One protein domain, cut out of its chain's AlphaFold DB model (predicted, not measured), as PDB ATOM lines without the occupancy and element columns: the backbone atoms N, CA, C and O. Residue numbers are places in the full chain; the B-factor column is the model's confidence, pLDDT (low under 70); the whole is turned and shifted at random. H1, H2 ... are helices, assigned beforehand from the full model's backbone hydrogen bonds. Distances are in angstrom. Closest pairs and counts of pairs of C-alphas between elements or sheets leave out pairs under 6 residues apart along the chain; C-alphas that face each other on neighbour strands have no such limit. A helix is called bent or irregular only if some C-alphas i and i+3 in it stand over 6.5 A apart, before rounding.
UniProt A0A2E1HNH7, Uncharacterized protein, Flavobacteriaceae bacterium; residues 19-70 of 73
ATOM      1  N   ALA A  19     -21.351 -12.771 -51.822       81.44
ATOM      2  CA  ALA A  19     -22.324 -13.596 -51.124       81.44
ATOM      3  C   ALA A  19     -21.560 -14.534 -50.196       81.44
ATOM      4  O   ALA A  19     -20.469 -14.993 -50.511       81.44
ATOM      5  N   TRP A  20     -22.152 -14.836 -49.050       90.56
ATOM      6  CA  TRP A  20     -21.524 -15.683 -48.039       90.56
ATOM      7  C   TRP A  20     -20.983 -17.009 -48.600       90.56
ATOM      8  O   TRP A  20     -19.944 -17.494 -48.185       90.56
ATOM      9  N   ILE A  21     -21.650 -17.583 -49.600       89.00
ATOM     10  CA  ILE A  21     -21.190 -18.825 -50.231       89.00
ATOM     11  C   ILE A  21     -19.868 -18.661 -50.984       89.00
ATOM     12  O   ILE A  21     -19.107 -19.617 -51.065       89.00
ATOM     13  N   ASP A  22     -19.569 -17.458 -51.472       87.56
ATOM     14  CA  ASP A  22     -18.325 -17.132 -52.166       87.56
ATOM     15  C   ASP A  22     -17.142 -17.084 -51.178       87.56
ATOM     16  O   ASP A  22     -15.992 -17.158 -51.597       87.56
ATOM     17  N   THR A  23     -17.402 -17.004 -49.862       89.69
ATOM     18  CA  THR A  23     -16.362 -17.068 -48.820       89.69
ATOM     19  C   THR A  23     -16.034 -18.495 -48.385       89.69
ATOM     20  O   THR A  23     -15.104 -18.687 -47.605       89.69
ATOM     21  N   LEU A  24     -16.801 -19.497 -48.834       91.94
ATOM     22  CA  LEU A  24     -16.502 -20.897 -48.540       91.94
ATOM     23  C   LEU A  24     -15.267 -21.364 -49.326       91.94
ATOM     24  O   LEU A  24     -15.164 -21.039 -50.518       91.94
ATOM     25  N   PRO A  25     -14.386 -22.177 -48.707       94.75
ATOM     26  CA  PRO A  25     -13.355 -22.921 -49.423       94.75
ATOM     27  C   PRO A  25     -13.964 -23.757 -50.550       94.75
ATOM     28  O   PRO A  25     -15.054 -24.312 -50.386       94.75
ATOM     29  N   ASP A  26     -13.247 -23.883 -51.666       95.00
ATOM     30  CA  ASP A  26     -13.763 -24.548 -52.869       95.00
ATOM     31  C   ASP A  26     -14.181 -25.999 -52.607       95.00
ATOM     32  O   ASP A  26     -15.196 -26.443 -53.132       95.00
ATOM     33  N   GLU A  27     -13.468 -26.716 -51.735       96.00
ATOM     34  CA  GLU A  27     -13.826 -28.083 -51.339       96.00
ATOM     35  C   GLU A  27     -15.217 -28.154 -50.691       96.00
ATOM     36  O   GLU A  27     -16.081 -28.899 -51.155       96.00
ATOM     37  N   LEU A  28     -15.463 -27.337 -49.662       95.94
ATOM     38  CA  LEU A  28     -16.753 -27.301 -48.972       95.94
ATOM     39  C   LEU A  28     -17.856 -26.791 -49.891       95.94
ATOM     40  O   LEU A  28     -18.952 -27.347 -49.914       95.94
ATOM     41  N   TYR A  29     -17.574 -25.748 -50.673       95.88
ATOM     42  CA  TYR A  29     -18.538 -25.237 -51.634       95.88
ATOM     43  C   TYR A  29     -18.952 -26.308 -52.641       95.88
ATOM     44  O   TYR A  29     -20.146 -26.495 -52.863       95.88
ATOM     45  N   ASN A  30     -17.987 -27.025 -53.214       96.06
ATOM     46  CA  ASN A  30     -18.252 -28.053 -54.208       96.06
ATOM     47  C   ASN A  30     -19.008 -29.236 -53.618       96.06
ATOM     48  O   ASN A  30     -19.938 -29.710 -54.255       96.06
ATOM     49  N   GLN A  31     -18.706 -29.652 -52.385       96.69
ATOM     50  CA  GLN A  31     -19.499 -30.680 -51.709       96.69
ATOM     51  C   GLN A  31     -20.961 -30.253 -51.531       96.69
ATOM     52  O   GLN A  31     -21.869 -31.045 -51.783       96.69
ATOM     53  N   VAL A  32     -21.212 -28.998 -51.144       95.88
ATOM     54  CA  VAL A  32     -22.585 -28.488 -51.037       95.88
ATOM     55  C   VAL A  32     -23.248 -28.367 -52.410       95.88
ATOM     56  O   VAL A  32     -24.425 -28.698 -52.549       95.88
ATOM     57  N   TRP A  33     -22.515 -27.888 -53.416       95.81
ATOM     58  CA  TRP A  33     -23.012 -27.763 -54.782       95.81
ATOM     59  C   TRP A  33     -23.403 -29.133 -55.337       95.81
ATOM     60  O   TRP A  33     -24.531 -29.292 -55.799       95.81
ATOM     61  N   ASP A  34     -22.528 -30.130 -55.202       95.50
ATOM     62  CA  ASP A  34     -22.767 -31.508 -55.631       95.50
ATOM     63  C   ASP A  34     -23.982 -32.082 -54.882       95.50
ATOM     64  O   ASP A  34     -24.912 -32.573 -55.512       95.50
ATOM     65  N   ALA A  35     -24.061 -31.914 -53.556       95.38
ATOM     66  CA  ALA A  35     -25.188 -32.384 -52.743       95.38
ATOM     67  C   ALA A  35     -26.552 -31.777 -53.126       95.38
ATOM     68  O   ALA A  35     -27.589 -32.390 -52.861       95.38
ATOM     69  N   LEU A  36     -26.570 -30.576 -53.711       94.31
ATOM     70  CA  LEU A  36     -27.785 -29.892 -54.160       94.31
ATOM     71  C   LEU A  36     -28.157 -30.192 -55.618       94.31
ATOM     72  O   LEU A  36     -29.321 -30.021 -55.974       94.31
ATOM     73  N   ASN A  37     -27.195 -30.613 -56.444       91.25
ATOM     74  CA  ASN A  37     -27.345 -30.808 -57.889       91.25
ATOM     75  C   ASN A  37     -27.266 -32.295 -58.297       91.25
ATOM     76  O   ASN A  37     -26.763 -32.623 -59.369       91.25
ATOM     77  N   THR A  38     -27.761 -33.203 -57.451       88.81
ATOM     78  CA  THR A  38     -27.935 -34.631 -57.777       88.81
ATOM     79  C   THR A  38     -29.403 -34.978 -58.045       88.81
ATOM     80  O   THR A  38     -30.305 -34.203 -57.730       88.81
ATOM     81  N   ASP A  39     -29.662 -36.184 -58.562       88.25
ATOM     82  CA  ASP A  39     -31.028 -36.710 -58.744       88.25
ATOM     83  C   ASP A  39     -31.802 -36.853 -57.418       88.25
ATOM     84  O   ASP A  39     -33.034 -36.828 -57.400       88.25
ATOM     85  N   LEU A  40     -31.087 -36.983 -56.292       90.69
ATOM     86  CA  LEU A  40     -31.640 -37.033 -54.936       90.69
ATOM     87  C   LEU A  40     -30.942 -35.992 -54.043       90.69
ATOM     88  O   LEU A  40     -30.050 -36.351 -53.265       90.69
ATOM     89  N   PRO A  41     -31.337 -34.707 -54.133       92.12
ATOM     90  CA  PRO A  41     -30.670 -33.634 -53.412       92.12
ATOM     91  C   PRO A  41     -30.762 -33.797 -51.896       92.12
ATOM     92  O   PRO A  41     -31.828 -34.080 -51.336       92.12
ATOM     93  N   ILE A  42     -29.662 -33.513 -51.204       95.38
ATOM     94  CA  ILE A  42     -29.679 -33.388 -49.749       95.38
ATOM     95  C   ILE A  42     -30.429 -32.103 -49.382       95.38
ATOM     96  O   ILE A  42     -30.147 -31.009 -49.874       95.38
ATOM     97  N   GLY A  43     -31.396 -32.216 -48.470       95.00
ATOM     98  CA  GLY A  43     -32.177 -31.069 -48.015       95.00
ATOM     99  C   GLY A  43     -31.303 -29.978 -47.381       95.00
ATOM    100  O   GLY A  43     -30.459 -30.255 -46.527       95.00
ATOM    101  N   LYS A  44     -31.570 -28.709 -47.719       95.38
ATOM    102  CA  LYS A  44     -30.822 -27.530 -47.228       95.38
ATOM    103  C   LYS A  44     -30.696 -27.467 -45.701       95.38
ATOM    104  O   LYS A  44     -29.710 -26.944 -45.190       95.38
ATOM    105  N   ILE A  45     -31.671 -28.003 -44.962       96.75
ATOM    106  CA  ILE A  45     -31.624 -28.090 -43.496       96.75
ATOM    107  C   ILE A  45     -30.503 -29.010 -42.991       96.75
ATOM    108  O   ILE A  45     -29.841 -28.674 -42.012       96.75
ATOM    109  N   ILE A  46     -30.264 -30.137 -43.664       98.00
ATOM    110  CA  ILE A  46     -29.196 -31.081 -43.317       98.00
ATOM    111  C   ILE A  46     -27.844 -30.462 -43.650       98.00
ATOM    112  O   ILE A  46     -26.966 -30.439 -42.797       98.00
ATOM    113  N   ILE A  47     -27.727 -29.858 -44.833       97.44
ATOM    114  CA  ILE A  47     -26.525 -29.126 -45.251       97.44
ATOM    115  C   ILE A  47     -26.198 -28.001 -44.259       97.44
ATOM    116  O   ILE A  47     -25.046 -27.836 -43.881       97.44
ATOM    117  N   THR A  48     -27.208 -27.262 -43.780       97.56
ATOM    118  CA  THR A  48     -27.014 -26.211 -42.764       97.56
ATOM    119  C   THR A  48     -26.421 -26.791 -41.482       97.56
ATOM    120  O   THR A  48     -25.441 -26.264 -40.971       97.56
ATOM    121  N   ARG A  49     -26.994 -27.891 -40.972       97.81
ATOM    122  CA  ARG A  49     -26.510 -28.554 -39.752       97.81
ATOM    123  C   ARG A  49     -25.091 -29.090 -39.911       97.81
ATOM    124  O   ARG A  49     -24.310 -28.992 -38.973       97.81
ATOM    125  N   TRP A  50     -24.765 -29.631 -41.080       97.94
ATOM    126  CA  TRP A  50     -23.417 -30.095 -41.379       97.94
ATOM    127  C   TRP A  50     -22.420 -28.929 -41.447       97.94
ATOM    128  O   TRP A  50     -21.411 -28.950 -40.756       97.94
ATOM    129  N   LEU A  51     -22.737 -27.840 -42.151       97.00
ATOM    130  CA  LEU A  51     -21.883 -26.645 -42.160       97.00
ATOM    131  C   LEU A  51     -21.682 -26.063 -40.750       97.00
ATOM    132  O   LEU A  51     -20.594 -25.593 -40.425       97.00
ATOM    133  N   HIS A  52     -22.694 -26.140 -39.880       97.62
ATOM    134  CA  HIS A  52     -22.541 -25.763 -38.471       97.62
ATOM    135  C   HIS A  52     -21.514 -26.646 -37.750       97.62
ATOM    136  O   HIS A  52     -20.711 -26.106 -36.990       97.62
ATOM    137  N   SER A  53     -21.490 -27.963 -38.000       97.44
ATOM    138  CA  SER A  53     -20.460 -28.848 -37.431       97.44
ATOM    139  C   SER A  53     -19.065 -28.609 -38.012       97.44
ATOM    140  O   SER A  53     -18.089 -28.819 -37.302       97.44
ATOM    141  N   GLU A  54     -18.967 -28.101 -39.244       96.31
ATOM    142  CA  GLU A  54     -17.705 -27.691 -39.886       96.31
ATOM    143  C   GLU A  54     -17.205 -26.299 -39.434       96.31
ATOM    144  O   GLU A  54     -16.213 -25.791 -39.951       96.31
ATOM    145  N   GLY A  55     -17.882 -25.650 -38.477       96.19
ATOM    146  CA  GLY A  55     -17.461 -24.355 -37.929       96.19
ATOM    147  C   GLY A  55     -18.063 -23.124 -38.615       96.19
ATOM    148  O   GLY A  55     -17.575 -22.016 -38.401       96.19
ATOM    149  N   TYR A  56     -19.148 -23.284 -39.381       96.06
ATOM    150  CA  TYR A  56     -19.877 -22.194 -40.043       96.06
ATOM    151  C   TYR A  56     -21.249 -21.932 -39.393       96.06
ATOM    152  O   TYR A  56     -22.285 -22.147 -40.028       96.06
ATOM    153  N   PRO A  57     -21.317 -21.478 -38.125       95.50
ATOM    154  CA  PRO A  57     -22.572 -21.361 -37.371       95.50
ATOM    155  C   PRO A  57     -23.546 -20.327 -37.952       95.50
ATOM    156  O   PRO A  57     -24.739 -20.347 -37.661       95.50
ATOM    157  N   ASP A  58     -23.049 -19.408 -38.777       94.38
ATOM    158  CA  ASP A  58     -23.845 -18.387 -39.439       94.38
ATOM    159  C   ASP A  58     -24.447 -18.870 -40.772       94.38
ATOM    160  O   ASP A  58     -25.147 -18.099 -41.439       94.38
ATOM    161  N   ALA A  59     -24.197 -20.123 -41.175       95.75
ATOM    162  CA  ALA A  59     -24.838 -20.729 -42.331       95.75
ATOM    163  C   ALA A  59     -26.358 -20.773 -42.128       95.75
ATOM    164  O   ALA A  59     -26.867 -21.156 -41.072       95.75
ATOM    165  N   THR A  60     -27.102 -20.394 -43.164       96.62
ATOM    166  CA  THR A  60     -28.567 -20.459 -43.180       96.62
ATOM    167  C   THR A  60     -29.042 -21.109 -44.467       96.62
ATOM    168  O   THR A  60     -28.352 -21.083 -45.488       96.62
ATOM    169  N   GLN A  61     -30.269 -21.634 -44.464       95.38
ATOM    170  CA  GLN A  61     -30.867 -22.203 -45.675       95.38
ATOM    171  C   GLN A  61     -30.948 -21.183 -46.824       95.38
ATOM    172  O   GLN A  61     -30.804 -21.564 -47.983       95.38
ATOM    173  N   GLY A  62     -31.133 -19.891 -46.512       94.00
ATOM    174  CA  GLY A  62     -31.124 -18.809 -47.499       94.00
ATOM    175  C   GLY A  62     -29.742 -18.580 -48.115       94.00
ATOM    176  O   GLY A  62     -29.632 -18.452 -49.332       94.00
ATOM    177  N   LYS A  63     -28.679 -18.619 -47.300       93.69
ATOM    178  CA  LYS A  63     -27.293 -18.565 -47.792       93.69
ATOM    179  C   LYS A  63     -26.985 -19.762 -48.692       93.69
ATOM    180  O   LYS A  63     -26.504 -19.572 -49.799       93.69
ATOM    181  N   ILE A  64     -27.353 -20.972 -48.276       94.50
ATOM    182  CA  ILE A  64     -27.164 -22.196 -49.073       94.50
ATOM    183  C   ILE A  64     -27.964 -22.141 -50.380       94.50
ATOM    184  O   ILE A  64     -27.479 -22.575 -51.418       94.50
ATOM    185  N   ALA A  65     -29.175 -21.572 -50.371       92.62
ATOM    186  CA  ALA A  65     -29.985 -21.437 -51.581       92.62
ATOM    187  C   ALA A  65     -29.295 -20.607 -52.675       92.62
ATOM    188  O   ALA A  65     -29.562 -20.840 -53.851       92.62
ATOM    189  N   ALA A  66     -28.390 -19.696 -52.307       91.19
ATOM    190  CA  ALA A  66     -27.612 -18.930 -53.268       91.19
ATOM    191  C   ALA A  66     -26.693 -19.817 -54.130       91.19
ATOM    192  O   ALA A  66     -26.397 -19.432 -55.257       91.19
ATOM    193  N   ILE A  67     -26.294 -21.012 -53.667       91.31
ATOM    194  CA  ILE A  67     -25.427 -21.941 -54.425       91.31
ATOM    195  C   ILE A  67     -26.083 -22.364 -55.738       91.31
ATOM    196  O   ILE A  67     -25.413 -22.430 -56.759       91.31
ATOM    197  N   LEU A  68     -27.408 -22.528 -55.749       88.75
ATOM    198  CA  LEU A  68     -28.181 -22.892 -56.945       88.75
ATOM    199  C   LEU A  68     -28.163 -21.818 -58.046       88.75
ATOM    200  O   LEU A  68     -28.645 -22.052 -59.145       88.75
ATOM    201  N   THR A  69     -27.658 -20.622 -57.741       88.31
ATOM    202  CA  THR A  69     -27.540 -19.508 -58.697       88.31
ATOM    203  C   THR A  69     -26.105 -19.314 -59.191       88.31
ATOM    204  O   THR A  69     -25.815 -18.310 -59.838       88.31
ATOM    205  N   ARG A  70     -25.193 -20.229 -58.838       86.75
ATOM    206  CA  ARG A  70     -23.785 -20.217 -59.240       86.75
ATOM    207  C   ARG A  70     -23.398 -21.533 -59.901       86.75
ATOM    208  O   ARG A  70     -23.974 -22.588 -59.629       86.75
TER     209      ARG A  70
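What this domain is: This is residues 19 to 70 of the 73 residues of an uncharacterized protein of Flavobacteriaceae bacterium (UniProt A0A2E1HNH7). Two helices, H2 and H3, run side by side in opposite ways, and a third, H4, stands crosswise to both and packs on them from one side; the very short H1 packs on H4 as well. H4 is thus the helix on which the other three meet, in a small and simple helical body. The printed part has 52 residues with four named helices, in the order H1, H2, H3, H4 along the chain, and no named strand, and its class is all helix. The whole is compact, with a radius of gyration of the C-alphas of 9.8 A. Its C-alphas span 28 by 20 by 19 A along the three main axes.

How they stand to each other: Begin with the longest helix by residues, H2, residues 26 to 36, and look from there to H3, residues 44 to 53. These two are close but not clearly touching, with 2 pairs of C-alphas within 8 A; the closest C-alphas, those of Val 32 and Ile 47, are 7.0 A apart. Their lines stand at a shallow tilt of 29 degrees, and they run opposite ways. Next find H4, residues 61 to 69, the hub, which touches three other helices. H4 touches H2, and their closest C-alphas, those of Trp 33 and Ile 67, are 6.3 A apart. The lines of H2 and H4 are about perpendicular, at 90 degrees. H4 also touches H3, with 7 pairs of C-alphas within 8 A, and here the closest C-alphas are those of Lys 44 and Gln 61, 5.5 A apart. H3 and H4 run opposite ways at a steep tilt of 68 degrees, only just short of about perpendicular. Last, go to H1, residues 20 to 23, which touches H4: the closest C-alphas, those of Trp 20 and Lys 63, are 6.5 A apart. H1 and H2 are close but not clearly touching, with Ile 21 and Tyr 29 as the closest, their C-alphas 7.1 A apart. H1 and H3 are apart. In the backbones of H2 and H3, every O i to N i+4 pair is within hydrogen-bond range. In H4, 2 of 5 such pairs are within range, beside 5 of 6 O i to N i+3 pairs, while H1 is too short for any O i to N i+4 pair and has its 1 O i to N i+3 pair within range.

Where its parts are: Find C-alpha 26 at (-13.763, -24.548, -52.869); from there H2 runs 15.1 A to C-alpha 36 at (-27.785, -29.892, -54.160). H3 begins at C-alpha 44, at (-30.822, -27.530, -47.228), and ends at Ser 53, 14.3 A from first to last C-alpha. H4 goes from Gln 61 to Thr 69 and measures 13.7 A between those C-alphas; its last C-alpha is at (-27.540, -19.508, -58.697). Ahead of H2 in the chain, look for H1 from Trp 20 to Thr 23, 5.4 A from first to last C-alpha. No helix is bent or irregular.

The domain as a whole: The two C-alphas farthest apart in the domain are those of Asp 39 and Gly 55, at 27.7 A: look for Asp 39 between H2 and H3 and for Gly 55 between H3 and H4. The C-alphas of the first and last printed residues, Ala 19 and Arg 70, are 10.6 A apart. The printed part runs from residue 19 to residue 70 of a full chain of 73 residues, and it has no cut. The link from H1 to H2, with 2 residues, is tight; the links from H2 to H3 and from H3 to H4, with 7 residues each, are short, and no link is long. The mean pLDDT of the printed part is 93.8, and no printed residue is under 70.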